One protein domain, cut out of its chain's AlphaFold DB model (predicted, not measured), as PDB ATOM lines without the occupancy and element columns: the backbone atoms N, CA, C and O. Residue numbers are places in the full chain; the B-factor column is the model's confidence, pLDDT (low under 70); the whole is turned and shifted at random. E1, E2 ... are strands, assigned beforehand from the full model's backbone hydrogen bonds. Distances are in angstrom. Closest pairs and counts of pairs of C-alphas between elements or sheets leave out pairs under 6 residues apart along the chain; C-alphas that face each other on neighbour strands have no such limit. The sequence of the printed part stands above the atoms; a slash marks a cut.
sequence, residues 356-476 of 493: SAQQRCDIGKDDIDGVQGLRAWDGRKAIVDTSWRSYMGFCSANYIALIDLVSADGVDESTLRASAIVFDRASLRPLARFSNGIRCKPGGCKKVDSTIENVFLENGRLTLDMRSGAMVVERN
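What this domain is: This is residues 356 to 476 of the 493 residues of an uncharacterized protein of Cupriavidus sp. YR651 (UniProt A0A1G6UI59). One antiparallel sheet of seven strands folds back on itself and curls like part of a barrel, with E3, E4, E5 and E6 facing E8 and E7, and E9 as the hinge. Residues 356 to 360 bridge its two edges, E7 and E3, while the small hairpin of E1 and E2 forms a separate two-stranded piece at one end of the long axis. The printed part has 121 residues with no named helix and nine named strands, E1 to E9 in order along the chain; the large sheet runs E3, E4, E5, E6, E9, E8, E7. The class is all strand, though under half of the residues, 57 of 121, are in named elements. The whole is compact, with a radius of gyration of the C-alphas of 14.3 A and spans of 39 by 33 by 24 A.

How they stand to each other: Residues 356 to 357 pair antiparallel with residues 455 to 456 of E7, residues 452 to 458, and residues 359 to 360 with residues 394 to 395 of E3, residues 392 to 395. Before E3 come E1, residues 374 to 377, and E2, residues 380 to 384, a hairpin with N 375 and O 382 at 2.7 A, within hydrogen-bond range. E2 and E3 are apart. E3, E4 at residues 399 to 407, E5 at 416 to 424 and E6 at 430 to 435 form a meander, each strand the antiparallel neighbour of the one before. Within hydrogen-bond range are N 394 and O 401, 2.9 A, N 402 and O 421, 2.8 A, and N 420 and O 434, 2.9 A. E7, E8 at 461 to 466 and E9 at 469 to 475 form a second meander, with N 456 and O 463 at 2.8 A and N 464 and O 471 at 2.8 A. E6 is the antiparallel neighbour of E9, with N 435 and O 474 at 3.0 A, and E6 to E9 make a Greek key, a meander of three strands whose last is also the neighbour of the strand before them. The closest C-alphas of the edge strands E3 and E7, Phe 394 and Val 455, are 7.1 A apart.

Where its parts are: E1 begins at C-alpha 374, (-54.126, -18.933, 10.991). From first to last C-alpha E4 is 25.7 A long, E5 26.1 A and E9 19.8 A. E9 ends at C-alpha 475, (-33.836, -7.053, -3.544).

The domain as a whole: The two C-alphas farthest apart, of Asp 369 and Ser 414, are 40.5 A apart. The link from E6 to E7, 16 residues, is long. The printed part has no cut. The mean pLDDT of the printed part is 83.4; residues 371 to 373, 386, 410 to 411, 413 and 449 to 450 are under 70.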
ATOM      1  N   SER A 356     -27.129 -14.394   9.076       90.69
ATOM      2  CA  SER A 356     -27.342 -15.748   8.562       90.69
ATOM      3  C   SER A 356     -28.479 -16.424   9.326       90.69
ATOM      4  O   SER A 356     -28.488 -16.434  10.557       90.69
ATOM      5  N   ALA A 357     -29.411 -17.036   8.606       89.19
ATOM      6  CA  ALA A 357     -30.494 -17.845   9.141       89.19
ATOM      7  C   ALA A 357     -30.277 -19.312   8.742       89.19
ATOM      8  O   ALA A 357     -30.681 -19.749   7.665       89.19
ATOM      9  N   GLN A 358     -29.632 -20.077   9.625       86.38
ATOM     10  CA  GLN A 358     -29.451 -21.529   9.464       86.38
ATOM     11  C   GLN A 358     -30.615 -22.319  10.071       86.38
ATOM     12  O   GLN A 358     -30.885 -23.461   9.700       86.38
ATOM     13  N   GLN A 359     -31.329 -21.716  11.026       84.38
ATOM     14  CA  GLN A 359     -32.428 -22.366  11.714       84.38
ATOM     15  C   GLN A 359     -33.694 -22.300  10.859       84.38
ATOM     16  O   GLN A 359     -34.260 -21.228  10.629       84.38
ATOM     17  N   ARG A 360     -34.188 -23.468  10.441       87.44
ATOM     18  CA  ARG A 360     -35.560 -23.578   9.943       87.44
ATOM     19  C   ARG A 360     -36.513 -23.256  11.082       87.44
ATOM     20  O   ARG A 360     -36.404 -23.841  12.160       87.44
ATOM     21  N   CYS A 361     -37.445 -22.350  10.835       84.62
ATOM     22  CA  CYS A 361     -38.536 -22.107  11.761       84.62
ATOM     23  C   CYS A 361     -39.832 -22.647  11.189       84.62
ATOM     24  O   CYS A 361     -40.106 -22.543   9.991       84.62
ATOM     25  N   ASP A 362     -40.613 -23.260  12.071       81.94
ATOM     26  CA  ASP A 362     -41.947 -23.685  11.717       81.94
ATOM     27  C   ASP A 362     -42.833 -22.447  11.592       81.94
ATOM     28  O   ASP A 362     -43.108 -21.743  12.561       81.94
ATOM     29  N   ILE A 363     -43.225 -22.167  10.358       80.12
ATOM     30  CA  ILE A 363     -44.175 -21.113  10.004       80.12
ATOM     31  C   ILE A 363     -45.603 -21.675   9.879       80.12
ATOM     32  O   ILE A 363     -46.525 -20.944   9.517       80.12
ATOM     33  N   GLY A 364     -45.780 -22.970  10.171       72.94
ATOM     34  CA  GLY A 364     -47.028 -23.716  10.136       72.94
ATOM     35  C   GLY A 364     -47.563 -23.940   8.718       72.94
ATOM     36  O   GLY A 364     -47.809 -23.007   7.952       72.94
ATOM     37  N   LYS A 365     -47.819 -25.199   8.357       72.12
ATOM     38  CA  LYS A 365     -48.504 -25.539   7.093       72.12
ATOM     39  C   LYS A 365     -50.019 -25.629   7.266       72.12
ATOM     40  O   LYS A 365     -50.762 -25.230   6.363       72.12
ATOM     41  N   ASP A 366     -50.458 -26.033   8.451       78.44
ATOM     42  CA  ASP A 366     -51.850 -26.351   8.755       78.44
ATOM     43  C   ASP A 366     -52.596 -25.193   9.420       78.44
ATOM     44  O   ASP A 366     -52.010 -24.337  10.082       78.44
ATOM     45  N   ASP A 367     -53.908 -25.155   9.195       77.00
ATOM     46  CA  ASP A 367     -54.811 -24.187   9.811       77.00
ATOM     47  C   ASP A 367     -54.973 -24.494  11.306       77.00
ATOM     48  O   ASP A 367     -55.414 -25.579  11.681       77.00
ATOM     49  N   ILE A 368     -54.606 -23.538  12.163       77.69
ATOM     50  CA  ILE A 368     -54.832 -23.624  13.610       77.69
ATOM     51  C   ILE A 368     -56.299 -23.283  13.897       77.69
ATOM     52  O   ILE A 368     -56.874 -22.406  13.252       77.69
ATOM     53  N   ASP A 369     -56.916 -23.977  14.856       75.12
ATOM     54  CA  ASP A 369     -58.288 -23.729  15.329       75.12
ATOM     55  C   ASP A 369     -59.362 -23.733  14.211       75.12
ATOM     56  O   ASP A 369     -60.431 -23.145  14.360       75.12
ATOM     57  N   GLY A 370     -59.087 -24.369  13.063       70.19
ATOM     58  CA  GLY A 370     -59.984 -24.383  11.899       70.19
ATOM     59  C   GLY A 370     -60.106 -23.041  11.161       70.19
ATOM     60  O   GLY A 370     -60.931 -22.916  10.254       70.19
ATOM     61  N   VAL A 371     -59.295 -22.036  11.514       67.69
ATOM     62  CA  VAL A 371     -59.301 -20.718  10.868       67.69
ATOM     63  C   VAL A 371     -58.339 -20.724   9.682       67.69
ATOM     64  O   VAL A 371     -57.129 -20.916   9.824       67.69
ATOM     65  N   GLN A 372     -58.875 -20.476   8.487       69.88
ATOM     66  CA  GLN A 372     -58.095 -20.491   7.254       69.88
ATOM     67  C   GLN A 372     -56.949 -19.466   7.298       69.88
ATOM     68  O   GLN A 372     -57.169 -18.262   7.398       69.88
ATOM     69  N   GLY A 373     -55.711 -19.950   7.173       68.44
ATOM     70  CA  GLY A 373     -54.501 -19.124   7.143       68.44
ATOM     71  C   GLY A 373     -53.928 -18.780   8.518       68.44
ATOM     72  O   GLY A 373     -52.836 -18.224   8.556       68.44
ATOM     73  N   LEU A 374     -54.602 -19.138   9.621       76.19
ATOM     74  CA  LEU A 374     -54.126 -18.933  10.991       76.19
ATOM     75  C   LEU A 374     -52.970 -19.883  11.337       76.19
ATOM     76  O   LEU A 374     -53.104 -21.099  11.208       76.19
ATOM     77  N   ARG A 375     -51.840 -19.334  11.778       82.19
ATOM     78  CA  ARG A 375     -50.565 -20.018  12.044       82.19
ATOM     79  C   ARG A 375     -49.934 -19.515  13.335       82.19
ATOM     80  O   ARG A 375     -50.330 -18.471  13.836       82.19
ATOM     81  N   ALA A 376     -48.945 -20.239  13.849       82.75
ATOM     82  CA  ALA A 376     -48.105 -19.797  14.953       82.75
ATOM     83  C   ALA A 376     -46.722 -19.437  14.400       82.75
ATOM     84  O   ALA A 376     -46.004 -20.311  13.929       82.75
ATOM     85  N   TRP A 377     -46.366 -18.155  14.418       84.81
ATOM     86  CA  TRP A 377     -45.056 -17.652  14.008       84.81
ATOM     87  C   TRP A 377     -44.325 -17.144  15.239       84.81
ATOM     88  O   TRP A 377     -44.714 -16.136  15.830       84.81
ATOM     89  N   ASP A 378     -43.273 -17.861  15.638       79.38
ATOM     90  CA  ASP A 378     -42.449 -17.495  16.797       79.38
ATOM     91  C   ASP A 378     -43.306 -17.273  18.064       79.38
ATOM     92  O   ASP A 378     -43.210 -16.254  18.745       79.38
ATOM     93  N   GLY A 379     -44.245 -18.194  18.314       77.75
ATOM     94  CA  GLY A 379     -45.165 -18.157  19.459       77.75
ATOM     95  C   GLY A 379     -46.361 -17.201  19.339       77.75
ATOM     96  O   GLY A 379     -47.209 -17.193  20.228       77.75
ATOM     97  N   ARG A 380     -46.479 -16.424  18.255       81.44
ATOM     98  CA  ARG A 380     -47.601 -15.494  18.015       81.44
ATOM     99  C   ARG A 380     -48.555 -16.044  16.973       81.44
ATOM    100  O   ARG A 380     -48.104 -16.690  16.028       81.44
ATOM    101  N   LYS A 381     -49.859 -15.771  17.088       81.31
ATOM    102  CA  LYS A 381     -50.777 -16.163  16.019       81.31
ATOM    103  C   LYS A 381     -50.630 -15.193  14.838       81.31
ATOM    104  O   LYS A 381     -50.590 -13.984  15.024       81.31
ATOM    105  N   ALA A 382     -50.541 -15.708  13.620       80.62
ATOM    106  CA  ALA A 382     -50.435 -14.929  12.390       80.62
ATOM    107  C   ALA A 382     -51.371 -15.511  11.327       80.62
ATOM    108  O   ALA A 382     -51.406 -16.722  11.142       80.62
ATOM    109  N   ILE A 383     -52.141 -14.679  10.630       79.06
ATOM    110  CA  ILE A 383     -52.928 -15.062   9.460       79.06
ATOM    111  C   ILE A 383     -52.172 -14.610   8.218       79.06
ATOM    112  O   ILE A 383     -51.961 -13.414   8.010       79.06
ATOM    113  N   VAL A 384     -51.792 -15.569   7.382       77.44
ATOM    114  CA  VAL A 384     -51.083 -15.326   6.122       77.44
ATOM    115  C   VAL A 384     -51.880 -15.795   4.918       77.44
ATOM    116  O   VAL A 384     -52.716 -16.698   5.016       77.44
ATOM    117  N   ASP A 385     -51.610 -15.180   3.765       73.75
ATOM    118  CA  ASP A 385     -52.205 -15.593   2.499       73.75
ATOM    119  C   ASP A 385     -51.902 -17.078   2.217       73.75
ATOM    120  O   ASP A 385     -50.785 -17.574   2.393       73.75
ATOM    121  N   THR A 386     -52.925 -17.803   1.762       69.62
ATOM    122  CA  THR A 386     -52.849 -19.229   1.416       69.62
ATOM    123  C   THR A 386     -51.744 -19.568   0.417       69.62
ATOM    124  O   THR A 386     -51.191 -20.669   0.472       69.62
ATOM    125  N   SER A 387     -51.389 -18.626  -0.459       72.81
ATOM    126  CA  SER A 387     -50.323 -18.778  -1.446       72.81
ATOM    127  C   SER A 387     -48.947 -19.009  -0.816       72.81
ATOM    128  O   SER A 387     -48.075 -19.567  -1.477       72.81
ATOM    129  N   TRP A 388     -48.751 -18.663   0.463       75.19
ATOM    130  CA  TRP A 388     -47.452 -18.803   1.133       75.19
ATOM    131  C   TRP A 388     -47.322 -20.029   2.017       75.19
ATOM    132  O   TRP A 388     -46.254 -20.278   2.567       75.19
ATOM    133  N   ARG A 389     -48.373 -20.848   2.114       74.56
ATOM    134  CA  ARG A 389     -48.360 -22.079   2.925       74.56
ATOM    135  C   ARG A 389     -47.250 -23.050   2.528       74.56
ATOM    136  O   ARG A 389     -46.893 -23.929   3.304       74.56
ATOM    137  N   SER A 390     -46.735 -22.932   1.307       78.75
ATOM    138  CA  SER A 390     -45.650 -23.773   0.816       78.75
ATOM    139  C   SER A 390     -44.265 -23.156   0.876       78.75
ATOM    140  O   SER A 390     -43.325 -23.799   0.418       78.75
ATOM    141  N   TYR A 391     -44.136 -21.938   1.395       87.94
ATOM    142  CA  TYR A 391     -42.839 -21.292   1.507       87.94
ATOM    143  C   TYR A 391     -42.041 -21.984   2.619       87.94
ATOM    144  O   TYR A 391     -42.594 -22.530   3.573       87.94
ATOM    145  N   MET A 392     -40.725 -21.992   2.480       90.06
ATOM    146  CA  MET A 392     -39.803 -22.459   3.506       90.06
ATOM    147  C   MET A 392     -39.464 -21.294   4.436       90.06
ATOM    148  O   MET A 392     -39.074 -20.229   3.961       90.06
ATOM    149  N   GLY A 393     -39.627 -21.493   5.744       90.88
ATOM    150  CA  GLY A 393     -39.324 -20.492   6.767       90.88
ATOM    151  C   GLY A 393     -37.919 -20.653   7.342       90.88
ATOM    152  O   GLY A 393     -37.555 -21.735   7.809       90.88
ATOM    153  N   PHE A 394     -37.150 -19.568   7.348       93.06
ATOM    154  CA  PHE A 394     -35.840 -19.479   7.994       93.06
ATOM    155  C   PHE A 394     -35.829 -18.323   8.979       93.06
ATOM    156  O   PHE A 394     -36.263 -17.223   8.645       93.06
ATOM    157  N   CYS A 395     -35.331 -18.569  10.186       91.94
ATOM    158  CA  CYS A 395     -35.301 -17.573  11.242       91.94
ATOM    159  C   CYS A 395     -33.868 -17.281  11.679       91.94
ATOM    160  O   CYS A 395     -33.046 -18.185  11.849       91.94
ATOM    161  N   SER A 396     -33.597 -16.000  11.880       92.38
ATOM    162  CA  SER A 396     -32.392 -15.480  12.516       92.38
ATOM    163  C   SER A 396     -32.766 -14.787  13.831       92.38
ATOM    164  O   SER A 396     -33.923 -14.850  14.255       92.38
ATOM    165  N   ALA A 397     -31.826 -14.135  14.515       89.12
ATOM    166  CA  ALA A 397     -32.148 -13.343  15.698       89.12
ATOM    167  C   ALA A 397     -33.095 -12.178  15.360       89.12
ATOM    168  O   ALA A 397     -34.000 -11.899  16.145       89.12
ATOM    169  N   ASN A 398     -32.944 -11.554  14.184       89.00
ATOM    170  CA  ASN A 398     -33.715 -10.362  13.814       89.00
ATOM    171  C   ASN A 398     -34.735 -10.579  12.695       89.00
ATOM    172  O   ASN A 398     -35.575  -9.706  12.495       89.00
ATOM    173  N   TYR A 399     -34.703 -11.700  11.968       91.12
ATOM    174  CA  TYR A 399     -35.514 -11.869  10.761       91.12
ATOM    175  C   TYR A 399     -36.242 -13.207  10.671       91.12
ATOM    176  O   TYR A 399     -35.774 -14.233  11.164       91.12
ATOM    177  N   ILE A 400     -37.376 -13.185   9.966       91.69
ATOM    178  CA  ILE A 400     -38.034 -14.366   9.400       91.69
ATOM    179  C   ILE A 400     -38.022 -14.221   7.878       91.69
ATOM    180  O   ILE A 400     -38.608 -13.285   7.337       91.69
ATOM    181  N   ALA A 401     -37.364 -15.138   7.176       92.19
ATOM    182  CA  ALA A 401     -37.344 -15.208   5.723       92.19
ATOM    183  C   ALA A 401     -38.270 -16.330   5.239       92.19
ATOM    184  O   ALA A 401     -38.057 -17.502   5.545       92.19
ATOM    185  N   LEU A 402     -39.289 -15.964   4.463       91.56
ATOM    186  CA  LEU A 402     -40.145 -16.896   3.738       91.56
ATOM    187  C   LEU A 402     -39.639 -17.049   2.313       91.56
ATOM    188  O   LEU A 402     -39.638 -16.067   1.572       91.56
ATOM    189  N   ILE A 403     -39.259 -18.259   1.914       91.38
ATOM    190  CA  ILE A 403     -38.657 -18.530   0.606       91.38
ATOM    191  C   ILE A 403     -39.522 -19.492  -0.202       91.38
ATOM    192  O   ILE A 403     -39.851 -20.583   0.254       91.38
ATOM    193  N   ASP A 404     -39.834 -19.106  -1.431       90.94
ATOM    194  CA  ASP A 404     -40.409 -19.972  -2.454       90.94
ATOM    195  C   ASP A 404     -39.364 -20.265  -3.521       90.94
ATOM    196  O   ASP A 404     -38.732 -19.350  -4.063       90.94
ATOM    197  N   LEU A 405     -39.190 -21.552  -3.797       90.44
ATOM    198  CA  LEU A 405     -38.210 -22.068  -4.736       90.44
ATOM    199  C   LEU A 405     -38.910 -23.044  -5.677       90.44
ATOM    200  O   LEU A 405     -39.390 -24.108  -5.278       90.44
ATOM    201  N   VAL A 406     -38.987 -22.656  -6.944       89.31
ATOM    202  CA  VAL A 406     -39.700 -23.404  -7.978       89.31
ATOM    203  C   VAL A 406     -38.857 -23.458  -9.246       89.31
ATOM    204  O   VAL A 406     -38.115 -22.530  -9.546       89.31
ATOM    205  N   SER A 407     -38.962 -24.529 -10.023       86.81
ATOM    206  CA  SER A 407     -38.286 -24.646 -11.317       86.81
ATOM    207  C   SER A 407     -39.238 -24.220 -12.429       86.81
ATOM    208  O   SER A 407     -40.391 -24.667 -12.470       86.81
ATOM    209  N   ALA A 408     -38.763 -23.352 -13.328       80.81
ATOM    210  CA  ALA A 408     -39.543 -22.902 -14.479       80.81
ATOM    211  C   ALA A 408     -39.790 -24.033 -15.490       80.81
ATOM    212  O   ALA A 408     -40.864 -24.078 -16.084       80.81
ATOM    213  N   ASP A 409     -38.833 -24.959 -15.621       78.25
ATOM    214  CA  ASP A 409     -38.871 -26.051 -16.603       78.25
ATOM    215  C   ASP A 409     -38.919 -27.454 -15.964       78.25
ATOM    216  O   ASP A 409     -39.135 -28.451 -16.649       78.25
ATOM    217  N   GLY A 410     -38.786 -27.547 -14.637       68.75
ATOM    218  CA  GLY A 410     -38.947 -28.776 -13.854       68.75
ATOM    219  C   GLY A 410     -37.795 -29.778 -13.943       68.75
ATOM    220  O   GLY A 410     -37.934 -30.868 -13.396       68.75
ATOM    221  N   VAL A 411     -36.710 -29.444 -14.648       66.44
ATOM    222  CA  VAL A 411     -35.606 -30.374 -14.952       66.44
ATOM    223  C   VAL A 411     -34.230 -29.769 -14.667       66.44
ATOM    224  O   VAL A 411     -33.328 -30.503 -14.282       66.44
ATOM    225  N   ASP A 412     -34.062 -28.451 -14.817       73.12
ATOM    226  CA  ASP A 412     -32.756 -27.794 -14.707       73.12
ATOM    227  C   ASP A 412     -32.712 -26.795 -13.542       73.12
ATOM    228  O   ASP A 412     -33.579 -25.919 -13.412       73.12
ATOM    229  N   GLU A 413     -31.679 -26.915 -12.711       69.38
ATOM    230  CA  GLU A 413     -31.401 -26.015 -11.595       69.38
ATOM    231  C   GLU A 413     -31.017 -24.600 -12.057       69.38
ATOM    232  O   GLU A 413     -31.267 -23.625 -11.346       69.38
ATOM    233  N   SER A 414     -30.517 -24.450 -13.288       72.50
ATOM    234  CA  SER A 414     -30.253 -23.137 -13.892       72.50
ATOM    235  C   SER A 414     -31.532 -22.316 -14.133       72.50
ATOM    236  O   SER A 414     -31.483 -21.095 -14.281       72.50
ATOM    237  N   THR A 415     -32.699 -22.976 -14.116       82.56
ATOM    238  CA  THR A 415     -34.027 -22.369 -14.328       82.56
ATOM    239  C   THR A 415     -34.813 -22.157 -13.032       82.56
ATOM    240  O   THR A 415     -36.024 -21.902 -13.059       82.56
ATOM    241  N   LEU A 416     -34.151 -22.289 -11.879       87.38
ATOM    242  CA  LEU A 416     -34.776 -22.094 -10.577       87.38
ATOM    243  C   LEU A 416     -35.183 -20.640 -10.384       87.38
ATOM    244  O   LEU A 416     -34.356 -19.735 -10.320       87.38
ATOM    245  N   ARG A 417     -36.476 -20.421 -10.205       88.44
ATOM    246  CA  ARG A 417     -37.032 -19.168  -9.723       88.44
ATOM    247  C   ARG A 417     -37.041 -19.196  -8.202       88.44
ATOM    248  O   ARG A 417     -37.706 -20.034  -7.596       88.44
ATOM    249  N   ALA A 418     -36.369 -18.220  -7.610       90.69
ATOM    250  CA  ALA A 418     -36.423 -17.974  -6.181       90.69
ATOM    251  C   ALA A 418     -37.132 -16.647  -5.906       90.69
ATOM    252  O   ALA A 418     -36.903 -15.627  -6.574       90.69
ATOM    253  N   SER A 419     -38.013 -16.661  -4.910       90.44
ATOM    254  CA  SER A 419     -38.580 -15.451  -4.333       90.44
ATOM    255  C   SER A 419     -38.569 -15.546  -2.818       90.44
ATOM    256  O   SER A 419     -38.888 -16.594  -2.266       90.44
ATOM    257  N   ALA A 420     -38.190 -14.463  -2.148       91.00
ATOM    258  CA  ALA A 420     -38.166 -14.417  -0.696       91.00
ATOM    259  C   ALA A 420     -38.843 -13.153  -0.169       91.00
ATOM    260  O   ALA A 420     -38.755 -12.089  -0.787       91.00
ATOM    261  N   ILE A 421     -39.500 -13.268   0.979       89.50
ATOM    262  CA  ILE A 421     -40.043 -12.142   1.739       89.50
ATOM    263  C   ILE A 421     -39.413 -12.188   3.126       89.50
ATOM    264  O   ILE A 421     -39.459 -13.216   3.794       89.50
ATOM    265  N   VAL A 422     -38.810 -11.078   3.536       89.75
ATOM    266  CA  VAL A 422     -38.142 -10.944   4.830       89.75
ATOM    267  C   VAL A 422     -38.998 -10.080   5.742       89.75
ATOM    268  O   VAL A 422     -39.374  -8.965   5.370       89.75
ATOM    269  N   PHE A 423     -39.276 -10.596   6.931       87.38
ATOM    270  CA  PHE A 423     -40.011  -9.944   8.004       87.38
ATOM    271  C   PHE A 423     -39.070  -9.649   9.168       87.38
ATOM    272  O   PHE A 423     -38.157 -10.425   9.446       87.38
ATOM    273  N   ASP A 424     -39.313  -8.542   9.859       84.81
ATOM    274  CA  ASP A 424     -38.693  -8.245  11.145       84.81
ATOM    275  C   ASP A 424     -39.178  -9.262  12.176       84.81
ATOM    276  O   ASP A 424     -40.378  -9.423  12.349       84.81
ATOM    277  N   ARG A 425     -38.297  -9.966  12.874       86.31
ATOM    278  CA  ARG A 425     -38.722 -10.997  13.827       86.31
ATOM    279  C   ARG A 425     -39.408 -10.382  15.044       86.31
ATOM    280  O   ARG A 425     -40.364 -10.968  15.541       86.31
ATOM    281  N   ALA A 426     -39.000  -9.196  15.495       81.81
ATOM    282  CA  ALA A 426     -39.594  -8.560  16.669       81.81
ATOM    283  C   ALA A 426     -41.056  -8.142  16.429       81.81
ATOM    284  O   ALA A 426     -41.926  -8.477  17.228       81.81
ATOM    285  N   SER A 427     -41.352  -7.494  15.303       72.50
ATOM    286  CA  SER A 427     -42.686  -6.963  14.971       72.50
ATOM    287  C   SER A 427     -43.469  -7.783  13.943       72.50
ATOM    288  O   SER A 427     -44.656  -7.535  13.745       72.50
ATOM    289  N   LEU A 428     -42.812  -8.728  13.260       79.88
ATOM    290  CA  LEU A 428     -43.311  -9.463  12.087       79.88
ATOM    291  C   LEU A 428     -43.759  -8.558  10.929       79.88
ATOM    292  O   LEU A 428     -44.494  -8.974  10.032       79.88
ATOM    293  N   ARG A 429     -43.267  -7.316  10.901       76.56
ATOM    294  CA  ARG A 429     -43.486  -6.377   9.804       76.56
ATOM    295  C   ARG A 429     -42.684  -6.809   8.568       76.56
ATOM    296  O   ARG A 429     -41.493  -7.087   8.695       76.56
ATOM    297  N   PRO A 430     -43.267  -6.801   7.355       80.81
ATOM    298  CA  PRO A 430     -42.512  -7.056   6.130       80.81
ATOM    299  C   PRO A 430     -41.479  -5.944   5.889       80.81
ATOM    300  O   PRO A 430     -41.815  -4.757   5.883       80.81
ATOM    301  N   LEU A 431     -40.222  -6.329   5.665       81.00
ATOM    302  CA  LEU A 431     -39.087  -5.418   5.472       81.00
ATOM    303  C   LEU A 431     -38.636  -5.328   4.013       81.00
ATOM    304  O   LEU A 431     -38.330  -4.241   3.508       81.00
ATOM    305  N   ALA A 432     -38.552  -6.470   3.329       84.75
ATOM    306  CA  ALA A 432     -38.021  -6.540   1.975       84.75
ATOM    307  C   ALA A 432     -38.510  -7.776   1.216       84.75
ATOM    308  O   ALA A 432     -38.863  -8.795   1.806       84.75
ATOM    309  N   ARG A 433     -38.481  -7.674  -0.114       87.44
ATOM    310  CA  ARG A 433     -38.753  -8.771  -1.040       87.44
ATOM    311  C   ARG A 433     -37.559  -8.965  -1.962       87.44
ATOM    312  O   ARG A 433     -36.969  -7.989  -2.425       87.44
ATOM    313  N   PHE A 434     -37.245 -10.217  -2.248       90.56
ATOM    314  CA  PHE A 434     -36.135 -10.624  -3.095       90.56
ATOM    315  C   PHE A 434     -36.645 -11.532  -4.206       90.56
ATOM    316  O   PHE A 434     -37.571 -12.318  -3.996       90.56
ATOM    317  N   SER A 435     -36.072 -11.409  -5.399       90.00
ATOM    318  CA  SER A 435     -36.327 -12.341  -6.495       90.00
ATOM    319  C   SER A 435     -35.201 -12.287  -7.519       90.00
ATOM    320  O   SER A 435     -34.620 -11.231  -7.742       90.00
ATOM    321  N   ASN A 436     -34.941 -13.404  -8.195       89.81
ATOM    322  CA  ASN A 436     -34.047 -13.446  -9.356       89.81
ATOM    323  C   ASN A 436     -34.738 -13.096 -10.691       89.81
ATOM    324  O   ASN A 436     -34.137 -13.237 -11.749       89.81
ATOM    325  N   GLY A 437     -36.008 -12.666 -10.672       85.06
ATOM    326  CA  GLY A 437     -36.708 -12.151 -11.857       85.06
ATOM    327  C   GLY A 437     -37.142 -13.198 -12.892       85.06
ATOM    328  O   GLY A 437     -37.787 -12.842 -13.880       85.06
ATOM    329  N   ILE A 438     -36.854 -14.484 -12.668       85.19
ATOM    330  CA  ILE A 438     -37.238 -15.570 -13.577       85.19
ATOM    331  C   ILE A 438     -38.766 -15.741 -13.572       85.19
ATOM    332  O   ILE A 438     -39.407 -15.760 -12.519       85.19
ATOM    333  N   ARG A 439     -39.372 -15.859 -14.761       83.38
ATOM    334  CA  ARG A 439     -40.823 -16.043 -14.943       83.38
ATOM    335  C   ARG A 439     -41.152 -17.498 -15.268       83.38
ATOM    336  O   ARG A 439     -40.433 -18.142 -16.022       83.38
ATOM    337  N   CYS A 440     -42.271 -17.992 -14.739       81.00
ATOM    338  CA  CYS A 440     -42.798 -19.303 -15.120       81.00
ATOM    339  C   CYS A 440     -43.354 -19.260 -16.548       81.00
ATOM    340  O   CYS A 440     -43.994 -18.275 -16.933       81.00
ATOM    341  N   LYS A 441     -43.170 -20.342 -17.309       80.69
ATOM    342  CA  LYS A 441     -43.844 -20.528 -18.600       80.69
ATOM    343  C   LYS A 441     -45.361 -20.730 -18.410       80.69
ATOM    344  O   LYS A 441     -45.805 -21.097 -17.314       80.69
ATOM    345  N   PRO A 442     -46.174 -20.513 -19.461       72.75
ATOM    346  CA  PRO A 442     -47.582 -20.908 -19.466       72.75
ATOM    347  C   PRO A 442     -47.697 -22.406 -19.145       72.75
ATOM    348  O   PRO A 442     -47.129 -23.229 -19.856       72.75
ATOM    349  N   GLY A 443     -48.370 -22.751 -18.043       71.81
ATOM    350  CA  GLY A 443     -48.369 -24.108 -17.471       71.81
ATOM    351  C   GLY A 443     -47.858 -24.184 -16.026       71.81
ATOM    352  O   GLY A 443     -48.081 -25.190 -15.359       71.81
ATOM    353  N   GLY A 444     -47.266 -23.097 -15.515       77.38
ATOM    354  CA  GLY A 444     -46.864 -22.956 -14.113       77.38
ATOM    355  C   GLY A 444     -45.444 -23.444 -13.833       77.38
ATOM    356  O   GLY A 444     -44.815 -24.094 -14.660       77.38
ATOM    357  N   CYS A 445     -44.921 -23.092 -12.659       84.94
ATOM    358  CA  CYS A 445     -43.658 -23.640 -12.174       84.94
ATOM    359  C   CYS A 445     -43.910 -24.902 -11.338       84.94
ATOM    360  O   CYS A 445     -44.942 -25.019 -10.670       84.94
ATOM    361  N   LYS A 446     -42.946 -25.824 -11.331       84.69
ATOM    362  CA  LYS A 446     -42.979 -27.007 -10.461       84.69
ATOM    363  C   LYS A 446     -42.202 -26.728  -9.182       84.69
ATOM    364  O   LYS A 446     -41.122 -26.143  -9.235       84.69
ATOM    365  N   LYS A 447     -42.740 -27.149  -8.037       81.44
ATOM    366  CA  LYS A 447     -41.999 -27.108  -6.770       81.44
ATOM    367  C   LYS A 447     -40.786 -28.021  -6.855       81.44
ATOM    368  O   LYS A 447     -40.862 -29.082  -7.473       81.44
ATOM    369  N   VAL A 448     -39.691 -27.580  -6.253       82.06
ATOM    370  CA  VAL A 448     -38.440 -28.334  -6.209       82.06
ATOM    371  C   VAL A 448     -38.195 -28.748  -4.770       82.06
ATOM    372  O   VAL A 448     -38.266 -27.917  -3.870       82.06
ATOM    373  N   ASP A 449     -37.881 -30.025  -4.564       67.81
ATOM    374  CA  ASP A 449     -37.541 -30.584  -3.248       67.81
ATOM    375  C   ASP A 449     -36.070 -30.317  -2.873       67.81
ATOM    376  O   ASP A 449     -35.406 -31.128  -2.225       67.81
ATOM    377  N   SER A 450     -35.524 -29.178  -3.296       67.81
ATOM    378  CA  SER A 450     -34.161 -28.782  -2.963       67.81
ATOM    379  C   SER A 450     -34.098 -28.321  -1.510       67.81
ATOM    380  O   SER A 450     -34.876 -27.490  -1.036       67.81
ATOM    381  N   THR A 451     -33.151 -28.882  -0.759       79.75
ATOM    382  CA  THR A 451     -32.909 -28.473   0.622       79.75
ATOM    383  C   THR A 451     -32.031 -27.233   0.625       79.75
ATOM    384  O   THR A 451     -30.816 -27.332   0.464       79.75
ATOM    385  N   ILE A 452     -32.655 -26.074   0.829       88.81
ATOM    386  CA  ILE A 452     -31.953 -24.876   1.297       88.81
ATOM    387  C   ILE A 452     -31.407 -25.198   2.696       88.81
ATOM    388  O   ILE A 452     -32.161 -25.665   3.566       88.81
ATOM    389  N   GLU A 453     -30.103 -25.009   2.872       90.62
ATOM    390  CA  GLU A 453     -29.357 -25.287   4.103       90.62
ATOM    391  C   GLU A 453     -29.148 -24.011   4.920       90.62
ATOM    392  O   GLU A 453     -29.275 -24.041   6.142       90.62
ATOM    393  N   ASN A 454     -28.898 -22.884   4.251       92.00
ATOM    394  CA  ASN A 454     -28.683 -21.599   4.901       92.00
ATOM    395  C   ASN A 454     -29.212 -20.441   4.047       92.00
ATOM    396  O   ASN A 454     -29.277 -20.515   2.819       92.00
ATOM    397  N   VAL A 455     -29.602 -19.364   4.725       92.81
ATOM    398  CA  VAL A 455     -30.048 -18.117   4.107       92.81
ATOM    399  C   VAL A 455     -29.205 -16.990   4.671       92.81
ATOM    400  O   VAL A 455     -29.257 -16.718   5.866       92.81
ATOM    401  N   PHE A 456     -28.441 -16.321   3.820       94.69
ATOM    402  CA  PHE A 456     -27.583 -15.215   4.216       94.69
ATOM    403  C   PHE A 456     -28.104 -13.905   3.634       94.69
ATOM    404  O   PHE A 456     -28.287 -13.780   2.425       94.69
ATOM    405  N   LEU A 457     -28.374 -12.929   4.495       92.12
ATOM    406  CA  LEU A 457     -28.889 -11.621   4.118       92.12
ATOM    407  C   LEU A 457     -27.773 -10.582   4.237       92.12
ATOM    408  O   LEU A 457     -27.223 -10.395   5.317       92.12
ATOM    409  N   GLU A 458     -27.467  -9.875   3.149       90.69
ATOM    410  CA  GLU A 458     -26.422  -8.847   3.117       90.69
ATOM    411  C   GLU A 458     -26.777  -7.731   2.126       90.69
ATOM    412  O   GLU A 458     -26.960  -7.983   0.941       90.69
ATOM    413  N   ASN A 459     -26.842  -6.474   2.583       78.81
ATOM    414  CA  ASN A 459     -26.863  -5.277   1.720       78.81
ATOM    415  C   ASN A 459     -27.839  -5.326   0.522       78.81
ATOM    416  O   ASN A 459     -27.505  -4.935  -0.594       78.81
ATOM    417  N   GLY A 460     -29.071  -5.799   0.736       83.38
ATOM    418  CA  GLY A 460     -30.066  -5.902  -0.341       83.38
ATOM    419  C   GLY A 460     -29.868  -7.102  -1.274       83.38
ATOM    420  O   GLY A 460     -30.513  -7.176  -2.318       83.38
ATOM    421  N   ARG A 461     -29.048  -8.072  -0.877       90.75
ATOM    422  CA  ARG A 461     -28.940  -9.407  -1.464       90.75
ATOM    423  C   ARG A 461     -29.320 -10.454  -0.433       90.75
ATOM    424  O   ARG A 461     -29.077 -10.280   0.759       90.75
ATOM    425  N   LEU A 462     -29.937 -11.526  -0.905       93.00
ATOM    426  CA  LEU A 462     -30.228 -12.702  -0.106       93.00
ATOM    427  C   LEU A 462     -29.647 -13.915  -0.838       93.00
ATOM    428  O   LEU A 462     -30.003 -14.194  -1.980       93.00
ATOM    429  N   THR A 463     -28.695 -14.581  -0.200       95.12
ATOM    430  CA  THR A 463     -28.009 -15.763  -0.716       95.12
ATOM    431  C   THR A 463     -28.651 -17.001  -0.106       95.12
ATOM    432  O   THR A 463     -28.784 -17.108   1.111       95.12
ATOM    433  N   LEU A 464     -29.087 -17.914  -0.964       93.75
ATOM    434  CA  LEU A 464     -29.649 -19.211  -0.620       93.75
ATOM    435  C   LEU A 464     -28.563 -20.262  -0.828       93.75
ATOM    436  O   LEU A 464     -28.242 -20.591  -1.971       93.75
ATOM    437  N   ASP A 465     -28.014 -20.794   0.256       92.88
ATOM    438  CA  ASP A 465     -27.071 -21.903   0.184       92.88
ATOM    439  C   ASP A 465     -27.867 -23.203   0.064       92.88
ATOM    440  O   ASP A 465     -28.637 -23.575   0.956       92.88
ATOM    441  N   MET A 466     -27.717 -23.882  -1.068       90.31
ATOM    442  CA  MET A 466     -28.351 -25.160  -1.366       90.31
ATOM    443  C   MET A 466     -27.271 -26.226  -1.528       90.31
ATOM    444  O   MET A 466     -26.120 -25.927  -1.843       90.31
ATOM    445  N   ARG A 467     -27.658 -27.499  -1.415       85.19
ATOM    446  CA  ARG A 467     -26.738 -28.626  -1.658       85.19
ATOM    447  C   ARG A 467     -26.043 -28.586  -3.014       85.19
ATOM    448  O   ARG A 467     -24.922 -29.068  -3.137       85.19
ATOM    449  N   SER A 468     -26.718 -28.053  -4.024       82.62
ATOM    450  CA  SER A 468     -26.195 -27.969  -5.381       82.62
ATOM    451  C   SER A 468     -25.421 -26.682  -5.678       82.62
ATOM    452  O   SER A 468     -24.842 -26.547  -6.752       82.62
ATOM    453  N   GLY A 469     -25.360 -25.749  -4.723       87.69
ATOM    454  CA  GLY A 469     -24.638 -24.488  -4.848       87.69
ATOM    455  C   GLY A 469     -25.355 -23.321  -4.175       87.69
ATOM    456  O   GLY A 469     -26.449 -23.458  -3.630       87.69
ATOM    457  N   ALA A 470     -24.731 -22.148  -4.229       89.56
ATOM    458  CA  ALA A 470     -25.319 -20.914  -3.725       89.56
ATOM    459  C   ALA A 470     -26.095 -20.188  -4.832       89.56
ATOM    460  O   ALA A 470     -25.616 -20.047  -5.959       89.56
ATOM    461  N   MET A 471     -27.276 -19.678  -4.498       90.56
ATOM    462  CA  MET A 471     -28.079 -18.832  -5.375       90.56
ATOM    463  C   MET A 471     -28.248 -17.454  -4.759       90.56
ATOM    464  O   MET A 471     -28.722 -17.324  -3.637       90.56
ATOM    465  N   VAL A 472     -27.936 -16.411  -5.521       91.75
ATOM    466  CA  VAL A 472     -28.143 -15.030  -5.083       91.75
ATOM    467  C   VAL A 472     -29.453 -14.509  -5.661       91.75
ATOM    468  O   VAL A 472     -29.663 -14.533  -6.874       91.75
ATOM    469  N   VAL A 473     -30.332 -14.012  -4.793       91.88
ATOM    470  CA  VAL A 473     -31.503 -13.224  -5.182       91.88
ATOM    471  C   VAL A 473     -31.309 -11.774  -4.765       91.88
ATOM    472  O   VAL A 473     -30.862 -11.464  -3.659       91.88
ATOM    473  N   GLU A 474     -31.658 -10.861  -5.661       90.44
ATOM    474  CA  GLU A 474     -31.514  -9.433  -5.406       90.44
ATOM    475  C   GLU A 474     -32.818  -8.849  -4.869       90.44
ATOM    476  O   GLU A 474     -33.923  -9.337  -5.151       90.44
ATOM    477  N   ARG A 475     -32.691  -7.804  -4.045       84.94
ATOM    478  CA  ARG A 475     -33.836  -7.053  -3.544       84.94
ATOM    479  C   ARG A 475     -34.583  -6.487  -4.738       84.94
ATOM    480  O   ARG A 475     -34.038  -5.750  -5.554       84.94
ATOM    481  N   ASN A 476     -35.854  -6.839  -4.825       74.88
ATOM    482  CA  ASN A 476     -36.687  -6.409  -5.922       74.88
ATOM    483  C   ASN A 476     -37.113  -4.958  -5.677       74.88
ATOM    484  O   ASN A 476     -38.060  -4.698  -4.937       74.88
TER     485      ASN A 476